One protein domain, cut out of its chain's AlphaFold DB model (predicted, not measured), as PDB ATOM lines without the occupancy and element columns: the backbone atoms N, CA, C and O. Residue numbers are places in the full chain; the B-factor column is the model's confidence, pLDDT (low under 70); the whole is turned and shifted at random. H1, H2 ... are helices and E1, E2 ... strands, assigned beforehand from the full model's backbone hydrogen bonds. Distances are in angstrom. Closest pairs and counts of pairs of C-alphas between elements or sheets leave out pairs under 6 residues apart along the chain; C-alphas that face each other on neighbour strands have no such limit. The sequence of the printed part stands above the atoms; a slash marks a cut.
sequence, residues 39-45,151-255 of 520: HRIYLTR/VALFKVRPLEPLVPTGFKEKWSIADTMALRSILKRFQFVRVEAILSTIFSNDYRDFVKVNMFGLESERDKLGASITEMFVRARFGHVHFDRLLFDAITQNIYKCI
ATOM      1  N   HIS A  39     -32.153  46.970  38.558       80.50
ATOM      2  CA  HIS A  39     -32.629  46.127  37.464       80.50
ATOM      3  C   HIS A  39     -32.854  46.939  36.185       80.50
ATOM      4  O   HIS A  39     -33.093  48.145  36.225       80.50
ATOM      5  N   ARG A  40     -32.813  46.267  35.033       82.56
ATOM      6  CA  ARG A  40     -33.248  46.847  33.756       82.56
ATOM      7  C   ARG A  40     -34.704  46.493  33.489       82.56
ATOM      8  O   ARG A  40     -35.147  45.416  33.891       82.56
ATOM      9  N   ILE A  41     -35.417  47.368  32.787       82.00
ATOM     10  CA  ILE A  41     -36.742  47.039  32.257       82.00
ATOM     11  C   ILE A  41     -36.593  45.891  31.254       82.00
ATOM     12  O   ILE A  41     -35.665  45.866  30.443       82.00
ATOM     13  N   TYR A  42     -37.493  44.917  31.352       75.44
ATOM     14  CA  TYR A  42     -37.459  43.720  30.530       75.44
ATOM     15  C   TYR A  42     -38.439  43.827  29.362       75.44
ATOM     16  O   TYR A  42     -39.642  43.957  29.577       75.44
ATOM     17  N   LEU A  43     -37.926  43.743  28.134       78.38
ATOM     18  CA  LEU A  43     -38.745  43.736  26.925       78.38
ATOM     19  C   LEU A  43     -39.164  42.293  26.599       78.38
ATOM     20  O   LEU A  43     -38.349  41.498  26.139       78.38
ATOM     21  N   THR A  44     -40.420  41.938  26.878       71.81
ATOM     22  CA  THR A  44     -40.929  40.553  26.753       71.81
ATOM     23  C   THR A  44     -41.543  40.226  25.399       71.81
ATOM     24  O   THR A  44     -41.539  39.064  24.998       71.81
ATOM     25  N   ARG A  45     -42.152  41.210  24.735       80.06
ATOM     26  CA  ARG A  45     -42.870  41.030  23.468       80.06
ATOM     27  C   ARG A  45     -42.769  42.291  22.631       80.06
ATOM     28  O   ARG A  45     -41.801  42.465  21.907       80.06
ATOM     29  N   VAL A 151     -31.466  47.764  22.603       93.06
ATOM     30  CA  VAL A 151     -31.948  46.828  21.586       93.06
ATOM     31  C   VAL A 151     -31.009  46.798  20.376       93.06
ATOM     32  O   VAL A 151     -30.204  47.706  20.169       93.06
ATOM     33  N   ALA A 152     -31.099  45.744  19.572       93.81
ATOM     34  CA  ALA A 152     -30.350  45.573  18.332       93.81
ATOM     35  C   ALA A 152     -31.311  45.273  17.179       93.81
ATOM     36  O   ALA A 152     -32.261  44.509  17.343       93.81
ATOM     37  N   LEU A 153     -31.057  45.844  16.006       95.25
ATOM     38  CA  LEU A 153     -31.863  45.585  14.821       95.25
ATOM     39  C   LEU A 153     -31.627  44.148  14.335       95.25
ATOM     40  O   LEU A 153     -30.482  43.717  14.161       95.25
ATOM     41  N   PHE A 154     -32.702  43.384  14.153       94.00
ATOM     42  CA  PHE A 154     -32.625  41.991  13.720       94.00
ATOM     43  C   PHE A 154     -32.400  41.876  12.197       94.00
ATOM     44  O   PHE A 154     -32.831  42.745  11.436       94.00
ATOM     45  N   LYS A 155     -31.739  40.793  11.759       94.00
ATOM     46  CA  LYS A 155     -31.428  40.420  10.360       94.00
ATOM     47  C   LYS A 155     -30.365  41.241   9.634       94.00
ATOM     48  O   LYS A 155     -30.178  41.051   8.432       94.00
ATOM     49  N   VAL A 156     -29.646  42.127  10.317       93.75
ATOM     50  CA  VAL A 156     -28.621  42.969   9.679       93.75
ATOM     51  C   VAL A 156     -27.235  42.740  10.264       93.75
ATOM     52  O   VAL A 156     -27.067  42.603  11.476       93.75
ATOM     53  N   ARG A 157     -26.225  42.741   9.391       92.44
ATOM     54  CA  ARG A 157     -24.802  42.753   9.762       92.44
ATOM     55  C   ARG A 157     -24.015  43.687   8.834       92.44
ATOM     56  O   ARG A 157     -24.450  43.897   7.696       92.44
ATOM     57  N   PRO A 158     -22.898  44.277   9.296       91.38
ATOM     58  CA  PRO A 158     -22.039  45.064   8.418       91.38
ATOM     59  C   PRO A 158     -21.491  44.169   7.302       91.38
ATOM     60  O   PRO A 158     -21.275  42.975   7.512       91.38
ATOM     61  N   LEU A 159     -21.299  44.727   6.108       85.75
ATOM     62  CA  LEU A 159     -20.672  43.992   5.015       85.75
ATOM     63  C   LEU A 159     -19.157  43.884   5.259       85.75
ATOM     64  O   LEU A 159     -18.525  44.865   5.660       85.75
ATOM     65  N   GLU A 160     -18.577  42.704   5.027       69.94
ATOM     66  CA  GLU A 160     -17.127  42.510   5.136       69.94
ATOM     67  C   GLU A 160     -16.379  43.386   4.116       69.94
ATOM     68  O   GLU A 160     -16.815  43.509   2.966       69.94
ATOM     69  N   PRO A 161     -15.239  43.993   4.490       62.66
ATOM     70  CA  PRO A 161     -14.363  44.607   3.506       62.66
ATOM     71  C   PRO A 161     -13.817  43.528   2.558       62.66
ATOM     72  O   PRO A 161     -13.379  42.471   3.003       62.66
ATOM     73  N   LEU A 162     -13.784  43.828   1.254       56.78
ATOM     74  CA  LEU A 162     -13.307  42.936   0.179       56.78
ATOM     75  C   LEU A 162     -11.870  42.410   0.378       56.78
ATOM     76  O   LEU A 162     -11.462  41.464  -0.289       56.78
ATOM     77  N   VAL A 163     -11.097  43.022   1.282       56.88
ATOM     78  CA  VAL A 163      -9.732  42.618   1.620       56.88
ATOM     79  C   VAL A 163      -9.724  42.007   3.028       56.88
ATOM     80  O   VAL A 163     -10.083  42.710   3.983       56.88
ATOM     81  N   PRO A 164      -9.278  40.745   3.202       54.91
ATOM     82  CA  PRO A 164      -9.161  40.109   4.509       54.91
ATOM     83  C   PRO A 164      -8.047  40.790   5.312       54.91
ATOM     84  O   PRO A 164      -6.878  40.429   5.249       54.91
ATOM     85  N   THR A 165      -8.402  41.822   6.066       54.22
ATOM     86  CA  THR A 165      -7.448  42.600   6.873       54.22
ATOM     87  C   THR A 165      -7.329  42.067   8.308       54.22
ATOM     88  O   THR A 165      -6.705  42.696   9.156       54.22
ATOM     89  N   GLY A 166      -7.945  40.918   8.617       51.72
ATOM     90  CA  GLY A 166      -7.973  40.338   9.968       51.72
ATOM     91  C   GLY A 166      -8.813  41.134  10.980       51.72
ATOM     92  O   GLY A 166      -8.865  40.779  12.160       51.72
ATOM     93  N   PHE A 167      -9.493  42.201  10.549       54.66
ATOM     94  CA  PHE A 167     -10.391  42.979  11.397       54.66
ATOM     95  C   PHE A 167     -11.764  42.309  11.499       54.66
ATOM     96  O   PHE A 167     -12.380  41.962  10.497       54.66
ATOM     97  N   LYS A 168     -12.269  42.176  12.734       65.62
ATOM     98  CA  LYS A 168     -13.658  41.770  13.000       65.62
ATOM     99  C   LYS A 168     -14.635  42.741  12.329       65.62
ATOM    100  O   LYS A 168     -14.417  43.950  12.403       65.62
ATOM    101  N   GLU A 169     -15.720  42.202  11.778       78.81
ATOM    102  CA  GLU A 169     -16.885  42.932  11.264       78.81
ATOM    103  C   GLU A 169     -17.329  44.056  12.231       78.81
ATOM    104  O   GLU A 169     -17.557  43.828  13.426       78.81
ATOM    105  N   LYS A 170     -17.427  45.292  11.721       87.00
ATOM    106  CA  LYS A 170     -17.814  46.495  12.480       87.00
ATOM    107  C   LYS A 170     -18.755  47.375  11.670       87.00
ATOM    108  O   LYS A 170     -18.599  47.505  10.462       87.00
ATOM    109  N   TRP A 171     -19.676  48.044  12.357       90.62
ATOM    110  CA  TRP A 171     -20.518  49.070  11.750       90.62
ATOM    111  C   TRP A 171     -19.707  50.311  11.405       90.62
ATOM    112  O   TRP A 171     -18.986  50.841  12.259       90.62
ATOM    113  N   SER A 172     -19.862  50.799  10.173       89.00
ATOM    114  CA  SER A 172     -19.252  52.061   9.773       89.00
ATOM    115  C   SER A 172     -19.989  53.258  10.383       89.00
ATOM    116  O   SER A 172     -21.166  53.188  10.765       89.00
ATOM    117  N   ILE A 173     -19.297  54.398  10.442       88.56
ATOM    118  CA  ILE A 173     -19.901  55.676  10.845       88.56
ATOM    119  C   ILE A 173     -21.068  56.009   9.909       88.56
ATOM    120  O   ILE A 173     -22.144  56.389  10.365       88.56
ATOM    121  N   ALA A 174     -20.889  55.779   8.607       91.06
ATOM    122  CA  ALA A 174     -21.898  56.077   7.603       91.06
ATOM    123  C   ALA A 174     -23.151  55.184   7.738       91.06
ATOM    124  O   ALA A 174     -24.266  55.685   7.591       91.06
ATOM    125  N   ASP A 175     -23.003  53.900   8.099       93.12
ATOM    126  CA  ASP A 175     -24.145  53.023   8.424       93.12
ATOM    127  C   ASP A 175     -24.925  53.574   9.624       93.12
ATOM    128  O   ASP A 175     -26.151  53.673   9.611       93.12
ATOM    129  N   THR A 176     -24.197  53.999  10.656       92.94
ATOM    130  CA  THR A 176     -24.790  54.541  11.882       92.94
ATOM    131  C   THR A 176     -25.528  55.855  11.614       92.94
ATOM    132  O   THR A 176     -26.634  56.058  12.116       92.94
ATOM    133  N   MET A 177     -24.958  56.742  10.792       93.62
ATOM    134  CA  MET A 177     -25.593  58.003  10.400       93.62
ATOM    135  C   MET A 177     -26.851  57.779   9.556       93.62
ATOM    136  O   MET A 177     -27.855  58.451   9.790       93.62
ATOM    137  N   ALA A 178     -26.836  56.813   8.634       96.31
ATOM    138  CA  ALA A 178     -28.015  56.478   7.841       96.31
ATOM    139  C   ALA A 178     -29.159  55.953   8.717       96.31
ATOM    140  O   ALA A 178     -30.290  56.424   8.596       96.31
ATOM    141  N   LEU A 179     -28.866  55.049   9.659       97.19
ATOM    142  CA  LEU A 179     -29.871  54.572  10.608       97.19
ATOM    143  C   LEU A 179     -30.422  55.715  11.478       97.19
ATOM    144  O   LEU A 179     -31.633  55.817  11.657       97.19
ATOM    145  N   ARG A 180     -29.556  56.608  11.982       96.62
ATOM    146  CA  ARG A 180     -29.978  57.804  12.735       96.62
ATOM    147  C   ARG A 180     -30.913  58.692  11.912       96.62
ATOM    148  O   ARG A 180     -31.916  59.153  12.442       96.62
ATOM    149  N   SER A 181     -30.597  58.928  10.639       96.69
ATOM    150  CA  SER A 181     -31.434  59.729   9.738       96.69
ATOM    151  C   SER A 181     -32.812  59.098   9.523       96.69
ATOM    152  O   SER A 181     -33.812  59.808   9.571       96.69
ATOM    153  N   ILE A 182     -32.881  57.773   9.368       97.56
ATOM    154  CA  ILE A 182     -34.151  57.044   9.255       97.56
ATOM    155  C   ILE A 182     -34.972  57.181  10.539       97.56
ATOM    156  O   ILE A 182     -36.137  57.558  10.474       97.56
ATOM    157  N   LEU A 183     -34.368  56.909  11.698       96.31
ATOM    158  CA  LEU A 183     -35.069  56.938  12.984       96.31
ATOM    159  C   LEU A 183     -35.565  58.341  13.357       96.31
ATOM    160  O   LEU A 183     -36.646  58.457  13.915       96.31
ATOM    161  N   LYS A 184     -34.838  59.406  12.985       95.44
ATOM    162  CA  LYS A 184     -35.262  60.803  13.199       95.44
ATOM    163  C   LYS A 184     -36.574  61.181  12.503       95.44
ATOM    164  O   LYS A 184     -37.165  62.190  12.863       95.44
ATOM    165  N   ARG A 185     -37.013  60.414  11.500       94.69
ATOM    166  CA  ARG A 185     -38.270  60.668  10.777       94.69
ATOM    167  C   ARG A 185     -39.509  60.243  11.561       94.69
ATOM    168  O   ARG A 185     -40.609  60.591  11.151       94.69
ATOM    169  N   PHE A 186     -39.337  59.475  12.631       94.81
ATOM    170  CA  PHE A 186     -40.433  58.906  13.399       94.81
ATOM    171  C   PHE A 186     -40.369  59.404  14.836       94.81
ATOM    172  O   PHE A 186     -39.326  59.324  15.483       94.81
ATOM    173  N   GLN A 187     -41.499  59.891  15.344       92.25
ATOM    174  CA  GLN A 187     -41.610  60.292  16.744       92.25
ATOM    175  C   GLN A 187     -41.589  59.068  17.669       92.25
ATOM    176  O   GLN A 187     -41.009  59.110  18.754       92.25
ATOM    177  N   PHE A 188     -42.182  57.960  17.216       95.25
ATOM    178  CA  PHE A 188     -42.273  56.720  17.975       95.25
ATOM    179  C   PHE A 188     -41.763  55.536  17.161       95.25
ATOM    180  O   PHE A 188     -41.797  55.524  15.930       95.25
ATOM    181  N   VAL A 189     -41.321  54.501  17.865       96.44
ATOM    182  CA  VAL A 189     -40.999  53.203  17.281       96.44
ATOM    183  C   VAL A 189     -41.736  52.103  18.024       96.44
ATOM    184  O   VAL A 189     -41.774  52.085  19.256       96.44
ATOM    185  N   ARG A 190     -42.283  51.142  17.285       95.25
ATOM    186  CA  ARG A 190     -42.690  49.859  17.846       95.25
ATOM    187  C   ARG A 190     -41.524  48.892  17.756       95.25
ATOM    188  O   ARG A 190     -41.009  48.635  16.669       95.25
ATOM    189  N   VAL A 191     -41.126  48.343  18.894       94.06
ATOM    190  CA  VAL A 191     -40.122  47.283  18.982       94.06
ATOM    191  C   VAL A 191     -40.799  45.962  19.304       94.06
ATOM    192  O   VAL A 191     -41.590  45.875  20.239       94.06
ATOM    193  N   GLU A 192     -40.481  44.931  18.534       91.56
ATOM    194  CA  GLU A 192     -40.959  43.563  18.714       91.56
ATOM    195  C   GLU A 192     -39.760  42.654  18.976       91.56
ATOM    196  O   GLU A 192     -38.938  42.411  18.092       91.56
ATOM    197  N   ALA A 193     -39.638  42.178  20.211       88.00
ATOM    198  CA  ALA A 193     -38.560  41.315  20.651       88.00
ATOM    199  C   ALA A 193     -38.642  39.933  19.995       88.00
ATOM    200  O   ALA A 193     -39.672  39.259  20.037       88.00
ATOM    201  N   ILE A 194     -37.519  39.483  19.436       83.31
ATOM    202  CA  ILE A 194     -37.397  38.126  18.907       83.31
ATOM    203  C   ILE A 194     -37.297  37.157  20.086       83.31
ATOM    204  O   ILE A 194     -36.345  37.231  20.867       83.31
ATOM    205  N   LEU A 195     -38.273  36.247  20.202       73.12
ATOM    206  CA  LEU A 195     -38.481  35.381  21.373       73.12
ATOM    207  C   LEU A 195     -37.231  34.603  21.809       73.12
ATOM    208  O   LEU A 195     -37.006  34.441  23.007       73.12
ATOM    209  N   SER A 196     -36.385  34.165  20.873       66.25
ATOM    210  CA  SER A 196     -35.162  33.427  21.210       66.25
ATOM    211  C   SER A 196     -34.117  34.275  21.952       66.25
ATOM    212  O   SER A 196     -33.330  33.737  22.725       66.25
ATOM    213  N   THR A 197     -34.171  35.608  21.849       61.00
ATOM    214  CA  THR A 197     -33.310  36.516  22.635       61.00
ATOM    215  C   THR A 197     -33.727  36.612  24.108       61.00
ATOM    216  O   THR A 197     -32.959  37.042  24.964       61.00
ATOM    217  N   ILE A 198     -34.964  36.232  24.419       59.50
ATOM    218  CA  ILE A 198     -35.622  36.454  25.715       59.50
ATOM    219  C   ILE A 198     -35.343  35.271  26.666       59.50
ATOM    220  O   ILE A 198     -35.589  35.345  27.866       59.50
ATOM    221  N   PHE A 199     -34.793  34.161  26.171       52.44
ATOM    222  CA  PHE A 199     -34.680  32.929  26.956       52.44
ATOM    223  C   PHE A 199     -33.555  32.940  28.007       52.44
ATOM    224  O   PHE A 199     -33.674  32.271  29.031       52.44
ATOM    225  N   SER A 200     -32.475  33.706  27.803       52.44
ATOM    226  CA  SER A 200     -31.302  33.677  28.695       52.44
ATOM    227  C   SER A 200     -31.294  34.765  29.778       52.44
ATOM    228  O   SER A 200     -30.510  34.669  30.723       52.44
ATOM    229  N   ASN A 201     -32.152  35.794  29.669       51.22
ATOM    230  CA  ASN A 201     -32.138  37.013  30.495       51.22
ATOM    231  C   ASN A 201     -30.712  37.485  30.862       51.22
ATOM    232  O   ASN A 201     -30.414  37.859  32.006       51.22
ATOM    233  N   ASP A 202     -29.806  37.438  29.891       60.66
ATOM    234  CA  ASP A 202     -28.464  37.950  30.073       60.66
ATOM    235  C   ASP A 202     -28.470  39.449  29.775       60.66
ATOM    236  O   ASP A 202     -28.500  39.867  28.624       60.66
ATOM    237  N   TYR A 203     -28.410  40.285  30.816       62.94
ATOM    238  CA  TYR A 203     -28.309  41.741  30.656       62.94
ATOM    239  C   TYR A 203     -27.001  42.197  29.974       62.94
ATOM    240  O   TYR A 203     -26.767  43.401  29.816       62.94
ATOM    241  N   ARG A 204     -26.100  41.282  29.609       61.56
ATOM    242  CA  ARG A 204     -24.940  41.569  28.756       61.56
ATOM    243  C   ARG A 204     -25.288  41.550  27.275       61.56
ATOM    244  O   ARG A 204     -24.582  42.197  26.507       61.56
ATOM    245  N   ASP A 205     -26.352  40.848  26.904       70.12
ATOM    246  CA  ASP A 205     -26.837  40.785  25.536       70.12
ATOM    247  C   ASP A 205     -27.935  41.833  25.312       70.12
ATOM    248  O   ASP A 205     -28.645  42.245  26.237       70.12
ATOM    249  N   PHE A 206     -28.031  42.319  24.082       82.00
ATOM    250  CA  PHE A 206     -29.085  43.245  23.687       82.00
ATOM    251  C   PHE A 206     -30.275  42.466  23.164       82.00
ATOM    252  O   PHE A 206     -30.113  41.418  22.541       82.00
ATOM    253  N   VAL A 207     -31.476  42.992  23.389       86.38
ATOM    254  CA  VAL A 207     -32.680  42.376  22.832       86.38
ATOM    255  C   VAL A 207     -32.682  42.635  21.327       86.38
ATOM    256  O   VAL A 207     -32.681  43.793  20.908       86.38
ATOM    257  N   LYS A 208     -32.654  41.585  20.500       89.88
ATOM    258  CA  LYS A 208     -32.805  41.727  19.051       89.88
ATOM    259  C   LYS A 208     -34.283  41.960  18.767       89.88
ATOM    260  O   LYS A 208     -35.133  41.244  19.303       89.88
ATOM    261  N   VAL A 209     -34.580  42.968  17.958       92.75
ATOM    262  CA  VAL A 209     -35.949  43.410  17.700       92.75
ATOM    263  C   VAL A 209     -36.208  43.584  16.210       92.75
ATOM    264  O   VAL A 209     -35.338  44.040  15.463       92.75
ATOM    265  N   ASN A 210     -37.437  43.282  15.796       93.69
ATOM    266  CA  ASN A 210     -38.016  43.938  14.631       93.69
ATOM    267  C   ASN A 210     -38.466  45.334  15.069       93.69
ATOM    268  O   ASN A 210     -39.071  45.485  16.132       93.69
ATOM    269  N   MET A 211     -38.138  46.358  14.286       97.00
ATOM    270  CA  MET A 211     -38.442  47.743  14.630       97.00
ATOM    271  C   MET A 211     -39.246  48.397  13.514       97.00
ATOM    272  O   MET A 211     -38.868  48.311  12.344       97.00
ATOM    273  N   PHE A 212     -40.320  49.078  13.898       97.38
ATOM    274  CA  PHE A 212     -41.226  49.773  12.994       97.38
ATOM    275  C   PHE A 212     -41.341  51.236  13.422       97.38
ATOM    276  O   PHE A 212     -41.643  51.511  14.580       97.38
ATOM    277  N   GLY A 213     -41.068  52.170  12.515       97.06
ATOM    278  CA  GLY A 213     -41.273  53.598  12.740       97.06
ATOM    279  C   GLY A 213     -42.751  53.951  12.651       97.06
ATOM    280  O   GLY A 213     -43.429  53.470  11.747       97.06
ATOM    281  N   LEU A 214     -43.242  54.767  13.581       94.19
ATOM    282  CA  LEU A 214     -44.639  55.189  13.664       94.19
ATOM    283  C   LEU A 214     -44.734  56.715  13.547       94.19
ATOM    284  O   LEU A 214     -43.954  57.442  14.171       94.19
ATOM    285  N   GLU A 215     -45.713  57.197  12.785       87.44
ATOM    286  CA  GLU A 215     -46.006  58.636  12.663       87.44
ATOM    287  C   GLU A 215     -46.829  59.164  13.846       87.44
ATOM    288  O   GLU A 215     -46.732  60.333  14.202       87.44
ATOM    289  N   SER A 216     -47.613  58.295  14.490       87.19
ATOM    290  CA  SER A 216     -48.368  58.609  15.705       87.19
ATOM    291  C   SER A 216     -48.442  57.393  16.627       87.19
ATOM    292  O   SER A 216     -48.275  56.258  16.187       87.19
ATOM    293  N   GLU A 217     -48.759  57.605  17.905       82.12
ATOM    294  CA  GLU A 217     -48.919  56.519  18.886       82.12
ATOM    295  C   GLU A 217     -50.026  55.514  18.502       82.12
ATOM    296  O   GLU A 217     -49.973  54.344  18.879       82.12
ATOM    297  N   ARG A 218     -51.025  55.956  17.725       81.12
ATOM    298  CA  ARG A 218     -52.169  55.129  17.308       81.12
ATOM    299  C   ARG A 218     -51.870  54.238  16.101       81.12
ATOM    300  O   ARG A 218     -52.692  53.377  15.780       81.12
ATOM    301  N   ASP A 219     -50.739  54.443  15.428       83.00
ATOM    302  CA  ASP A 219     -50.358  53.655  14.260       83.00
ATOM    303  C   ASP A 219     -50.050  52.199  14.654       83.00
ATOM    304  O   ASP A 219     -49.282  51.909  15.573       83.00
ATOM    305  N   LYS A 220     -50.682  51.261  13.941       78.69
ATOM    306  CA  LYS A 220     -50.561  49.815  14.163       78.69
ATOM    307  C   LYS A 220     -49.745  49.099  13.098       78.69
ATOM    308  O   LYS A 220     -49.462  47.920  13.291       78.69
ATOM    309  N   LEU A 221     -49.390  49.729  11.985       81.75
ATOM    310  CA  LEU A 221     -48.628  49.059  10.927       81.75
ATOM    311  C   LEU A 221     -47.161  49.462  11.013       81.75
ATOM    312  O   LEU A 221     -46.312  48.587  11.196       81.75
ATOM    313  N   GLY A 222     -46.892  50.769  10.996       90.75
ATOM    314  CA  GLY A 222     -45.546  51.325  10.988       90.75
ATOM    315  C   GLY A 222     -44.712  50.953   9.758       90.75
ATOM    316  O   GLY A 222     -45.013  50.030   9.003       90.75
ATOM    317  N   ALA A 223     -43.611  51.671   9.560       94.88
ATOM    318  CA  ALA A 223     -42.645  51.407   8.496       94.88
ATOM    319  C   ALA A 223     -41.468  50.571   9.021       94.88
ATOM    320  O   ALA A 223     -40.832  50.946  10.005       94.88
ATOM    321  N   SER A 224     -41.139  49.456   8.360       96.38
ATOM    322  CA  SER A 224     -40.016  48.592   8.758       96.38
ATOM    323  C   SER A 224     -38.679  49.341   8.708       96.38
ATOM    324  O   SER A 224     -38.155  49.651   7.635       96.38
ATOM    325  N   ILE A 225     -38.087  49.591   9.879       97.94
ATOM    326  CA  ILE A 225     -36.793  50.275   9.993       97.94
ATOM    327  C   ILE A 225     -35.686  49.436   9.354       97.94
ATOM    328  O   ILE A 225     -34.806  49.990   8.695       97.94
ATOM    329  N   THR A 226     -35.740  48.108   9.495       95.62
ATOM    330  CA  THR A 226     -34.776  47.191   8.873       95.62
ATOM    331  C   THR A 226     -34.773  47.325   7.357       95.62
ATOM    332  O   THR A 226     -33.710  47.480   6.760       95.62
ATOM    333  N   GLU A 227     -35.943  47.315   6.721       95.19
ATOM    334  CA  GLU A 227     -36.038  47.414   5.261       95.19
ATOM    335  C   GLU A 227     -35.596  48.786   4.754       95.19
ATOM    336  O   GLU A 227     -34.832  48.872   3.790       95.19
ATOM    337  N   MET A 228     -36.012  49.858   5.436       97.25
ATOM    338  CA  MET A 228     -35.556  51.213   5.124       97.25
ATOM    339  C   MET A 228     -34.035  51.330   5.237       97.25
ATOM    340  O   MET A 228     -33.397  51.922   4.366       97.25
ATOM    341  N   PHE A 229     -33.446  50.743   6.282       97.25
ATOM    342  CA  PHE A 229     -32.009  50.779   6.523       97.25
ATOM    343  C   PHE A 229     -31.226  50.011   5.456       97.25
ATOM    344  O   PHE A 229     -30.285  50.552   4.879       97.25
ATOM    345  N   VAL A 230     -31.659  48.792   5.130       95.56
ATOM    346  CA  VAL A 230     -31.047  47.968   4.078       95.56
ATOM    347  C   VAL A 230     -31.147  48.652   2.717       95.56
ATOM    348  O   VAL A 230     -30.179  48.649   1.961       95.56
ATOM    349  N   ARG A 231     -32.281  49.294   2.411       95.75
ATOM    350  CA  ARG A 231     -32.452  50.065   1.173       95.75
ATOM    351  C   ARG A 231     -31.534  51.287   1.125       95.75
ATOM    352  O   ARG A 231     -30.914  51.533   0.096       95.75
ATOM    353  N   ALA A 232     -31.431  52.038   2.221       95.25
ATOM    354  CA  ALA A 232     -30.570  53.220   2.306       95.25
ATOM    355  C   ALA A 232     -29.071  52.879   2.259       95.25
ATOM    356  O   ALA A 232     -28.253  53.728   1.914       95.25
ATOM    357  N   ARG A 233     -28.706  51.643   2.619       94.44
ATOM    358  CA  ARG A 233     -27.328  51.135   2.649       94.44
ATOM    359  C   ARG A 233     -27.141  49.932   1.730       94.44
ATOM    360  O   ARG A 233     -26.388  49.008   2.047       94.44
ATOM    361  N   PHE A 234     -27.832  49.944   0.593       92.31
ATOM    362  CA  PHE A 234     -27.736  48.884  -0.402       92.31
ATOM    363  C   PHE A 234     -26.275  48.689  -0.835       92.31
ATOM    364  O   PHE A 234     -25.567  49.660  -1.087       92.31
ATOM    365  N   GLY A 235     -25.812  47.437  -0.866       88.38
ATOM    366  CA  GLY A 235     -24.416  47.109  -1.180       88.38
ATOM    367  C   GLY A 235     -23.402  47.409  -0.066       88.38
ATOM    368  O   GLY A 235     -22.220  47.149  -0.255       88.38
ATOM    369  N   HIS A 236     -23.836  47.911   1.095       89.00
ATOM    370  CA  HIS A 236     -22.970  48.212   2.247       89.00
ATOM    371  C   HIS A 236     -23.389  47.496   3.539       89.00
ATOM    372  O   HIS A 236     -22.604  47.397   4.482       89.00
ATOM    373  N   VAL A 237     -24.616  46.973   3.590       90.94
ATOM    374  CA  VAL A 237     -25.160  46.209   4.718       90.94
ATOM    375  C   VAL A 237     -25.713  44.891   4.202       90.94
ATOM    376  O   VAL A 237     -26.441  44.857   3.211       90.94
ATOM    377  N   HIS A 238     -25.392  43.797   4.891       90.94
ATOM    378  CA  HIS A 238     -25.948  42.488   4.577       90.94
ATOM    379  C   HIS A 238     -27.273  42.288   5.315       90.94
ATOM    380  O   HIS A 238     -27.344  42.431   6.538       90.94
ATOM    381  N   PHE A 239     -28.306  41.906   4.565       93.56
ATOM    382  CA  PHE A 239     -29.625  41.571   5.087       93.56
ATOM    383  C   PHE A 239     -29.871  40.070   4.978       93.56
ATOM    384  O   PHE A 239     -30.036  39.537   3.881       93.56
ATOM    385  N   ASP A 240     -29.907  39.390   6.118       90.50
ATOM    386  CA  ASP A 240     -30.170  37.960   6.173       90.50
ATOM    387  C   ASP A 240     -31.673  37.694   6.306       90.50
ATOM    388  O   ASP A 240     -32.257  37.709   7.392       90.50
ATOM    389  N   ARG A 241     -32.325  37.455   5.165       86.00
ATOM    390  CA  ARG A 241     -33.762  37.152   5.118       86.00
ATOM    391  C   ARG A 241     -34.106  35.829   5.799       86.00
ATOM    392  O   ARG A 241     -35.214  35.720   6.332       86.00
ATOM    393  N   LEU A 242     -33.175  34.873   5.775       85.94
ATOM    394  CA  LEU A 242     -33.358  33.506   6.256       85.94
ATOM    395  C   LEU A 242     -33.101  33.379   7.759       85.94
ATOM    396  O   LEU A 242     -33.494  32.380   8.350       85.94
ATOM    397  N   LEU A 243     -32.505  34.387   8.393       85.69
ATOM    398  CA  LEU A 243     -32.280  34.407   9.832       85.69
ATOM    399  C   LEU A 243     -33.604  34.405  10.615       85.69
ATOM    400  O   LEU A 243     -34.333  35.394  10.640       85.69
ATOM    401  N   PHE A 244     -33.924  33.304  11.287       79.62
ATOM    402  CA  PHE A 244     -35.123  33.182  12.130       79.62
ATOM    403  C   PHE A 244     -34.803  33.183  13.631       79.62
ATOM    404  O   PHE A 244     -35.674  33.511  14.434       79.62
ATOM    405  N   ASP A 245     -33.559  32.868  14.012       79.50
ATOM    406  CA  ASP A 245     -33.120  32.804  15.407       79.50
ATOM    407  C   ASP A 245     -32.124  33.923  15.751       79.50
ATOM    408  O   ASP A 245     -30.990  33.960  15.270       79.50
ATOM    409  N   ALA A 246     -32.529  34.811  16.658       81.44
ATOM    410  CA  ALA A 246     -31.702  35.899  17.159       81.44
ATOM    411  C   ALA A 246     -30.480  35.482  17.991       81.44
ATOM    412  O   ALA A 246     -29.564  36.295  18.128       81.44
ATOM    413  N   ILE A 247     -30.418  34.251  18.509       79.50
ATOM    414  CA  ILE A 247     -29.232  33.736  19.215       79.50
ATOM    415  C   ILE A 247     -28.042  33.629  18.255       79.50
ATOM    416  O   ILE A 247     -26.904  33.877  18.643       79.50
ATOM    417  N   THR A 248     -28.310  33.312  16.987       82.50
ATOM    418  CA  THR A 248     -27.273  33.170  15.955       82.50
ATOM    419  C   THR A 248     -26.774  34.518  15.417       82.50
ATOM    420  O   THR A 248     -25.740  34.573  14.752       82.50
ATOM    421  N   GLN A 249     -27.459  35.628  15.733       86.94
ATOM    422  CA  GLN A 249     -27.030  36.962  15.325       86.94
ATOM    423  C   GLN A 249     -25.953  37.522  16.259       86.94
ATOM    424  O   GLN A 249     -26.201  37.792  17.438       86.94
ATOM    425  N   ASN A 250     -24.783  37.823  15.696       86.25
ATOM    426  CA  ASN A 250     -23.725  38.531  16.408       86.25
ATOM    427  C   ASN A 250     -24.073  40.013  16.652       86.25
ATOM    428  O   ASN A 250     -24.761  40.669  15.865       86.25
ATOM    429  N   ILE A 251     -23.541  40.562  17.746       86.75
ATOM    430  CA  ILE A 251     -23.565  41.998  18.055       86.75
ATOM    431  C   ILE A 251     -22.244  42.613  17.590       86.75
ATOM    432  O   ILE A 251     -21.178  42.291  18.122       86.75
ATOM    433  N   TYR A 252     -22.316  43.521  16.618       87.75
ATOM    434  CA  TYR A 252     -21.138  44.147  16.018       87.75
ATOM    435  C   TYR A 252     -20.831  45.495  16.668       87.75
ATOM    436  O   TYR A 252     -21.722  46.286  16.990       87.75
ATOM    437  N   LYS A 253     -19.539  45.769  16.851       82.62
ATOM    438  CA  LYS A 253     -19.060  47.042  17.404       82.62
ATOM    439  C   LYS A 253     -19.126  48.156  16.364       82.62
ATOM    440  O   LYS A 253     -19.065  47.892  15.165       82.62
ATOM    441  N   CYS A 254     -19.207  49.398  16.827       79.69
ATOM    442  CA  CYS A 254     -19.002  50.569  15.978       79.69
ATOM    443  C   CYS A 254     -17.506  50.921  15.931       79.69
ATOM    444  O   CYS A 254     -16.758  50.608  16.862       79.69
ATOM    445  N   ILE A 255     -17.052  51.581  14.864       66.88
ATOM    446  CA  ILE A 255     -15.655  52.037  14.729       66.88
ATOM    447  C   ILE A 255     -15.235  52.987  15.876       66.88
ATOM    448  O   ILE A 255     -14.061  53.020  16.229       66.88
TER     449      ILE A 255
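This is residues 39 to 45 and 151 to 255 of the 520 residues of the protein "Tudor domain-containing protein" of Thelazia callipaeda (UniProt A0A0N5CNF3). Two small sheets, E1 E4 E3 and E2 E5, meet at a corner where E1 runs on into E2, and a pair of crossed helices sits with them: H3 packs on E4 and E5, and H1 packs on H3. The short helix H2 sits by the beginning of E4, and the loop tip of residues 162 to 167 sticks out. The printed part has 112 residues with three named helices and five named strands, in the order E1 E2 H1 E3 H2 E4 H3 E5; the sheet E1 E4 E3 is mixed, and E2 E5 is antiparallel. The class is mixed, helices and strands, with 46 of the 112 residues in named elements. The whole is compact, with a radius of gyration of the C-alphas of 14.7 A and spans of 46 by 33 by 27 A.

E1, residues 151 to 153, is an edge strand and the parallel neighbour of E4, residues 207 to 214; N 152 and O 207 are 2.8 A apart, within hydrogen-bond range. E4 bends by 57 degrees at residue 210, and its pairing is staggered: residues 207 to 209 pair with E1, and residues 209 to 214 with E3, residues 188 to 193. E3 and E4 are antiparallel, with N 192 and O 210 2.8 A apart. E1 runs on into E2, residues 156 to 158, at 82 degrees. E2 is antiparallel to E5, residues 237 to 239, with N 238 and O 157 3.0 A apart. H1, residues 173 to 183, only grazes the sheet E1 E4 E3, with its residues 182 to 183. H1 touches H3, residues 225 to 232, opposite ways at a steep tilt of 53 degrees; their closest C-alphas, of Leu 179 and Phe 229, are 6.0 A apart. H3 stands at the level of the sheet E1 E4 E3, its height 3.0 A; the closest C-alphas of H3 and E4, of Ile 225 and Phe 212, are 5.4 A apart. The closest C-alphas of H3 and E5, of Val 230 and Val 237, are 6.2 A apart. H2, residues 195 to 198, only grazes the sheet E1 E4 E3 and is apart from H1 and H3. In H1 and H3 every O i to N i+4 pair is within hydrogen-bond range; H2 is too short for such a pair.

E1 begins at C-alpha 151 (-31.948, 46.828, 21.586). H1 is 15.4 A long from first to last C-alpha, E3 16.1 A, E4 19.8 A and H3 10.3 A. E5 ends at C-alpha 239 (-29.625, 41.571, 5.087).

The two C-alphas farthest apart, of Thr 165 and Arg 218, are 47.6 A apart. Residues 46 to 150 are not printed, and C-alphas 45 and 151 are 12.5 A apart across the cut. The link E2 to H1 is long. Residues 240 to 255 hold no named element; residues 253 to 254 pair, parallel, with residues 170 to 171. The mean pLDDT of the printed part is 84.1; residues 160 to 168, 196 to 204 and 255 are under 70.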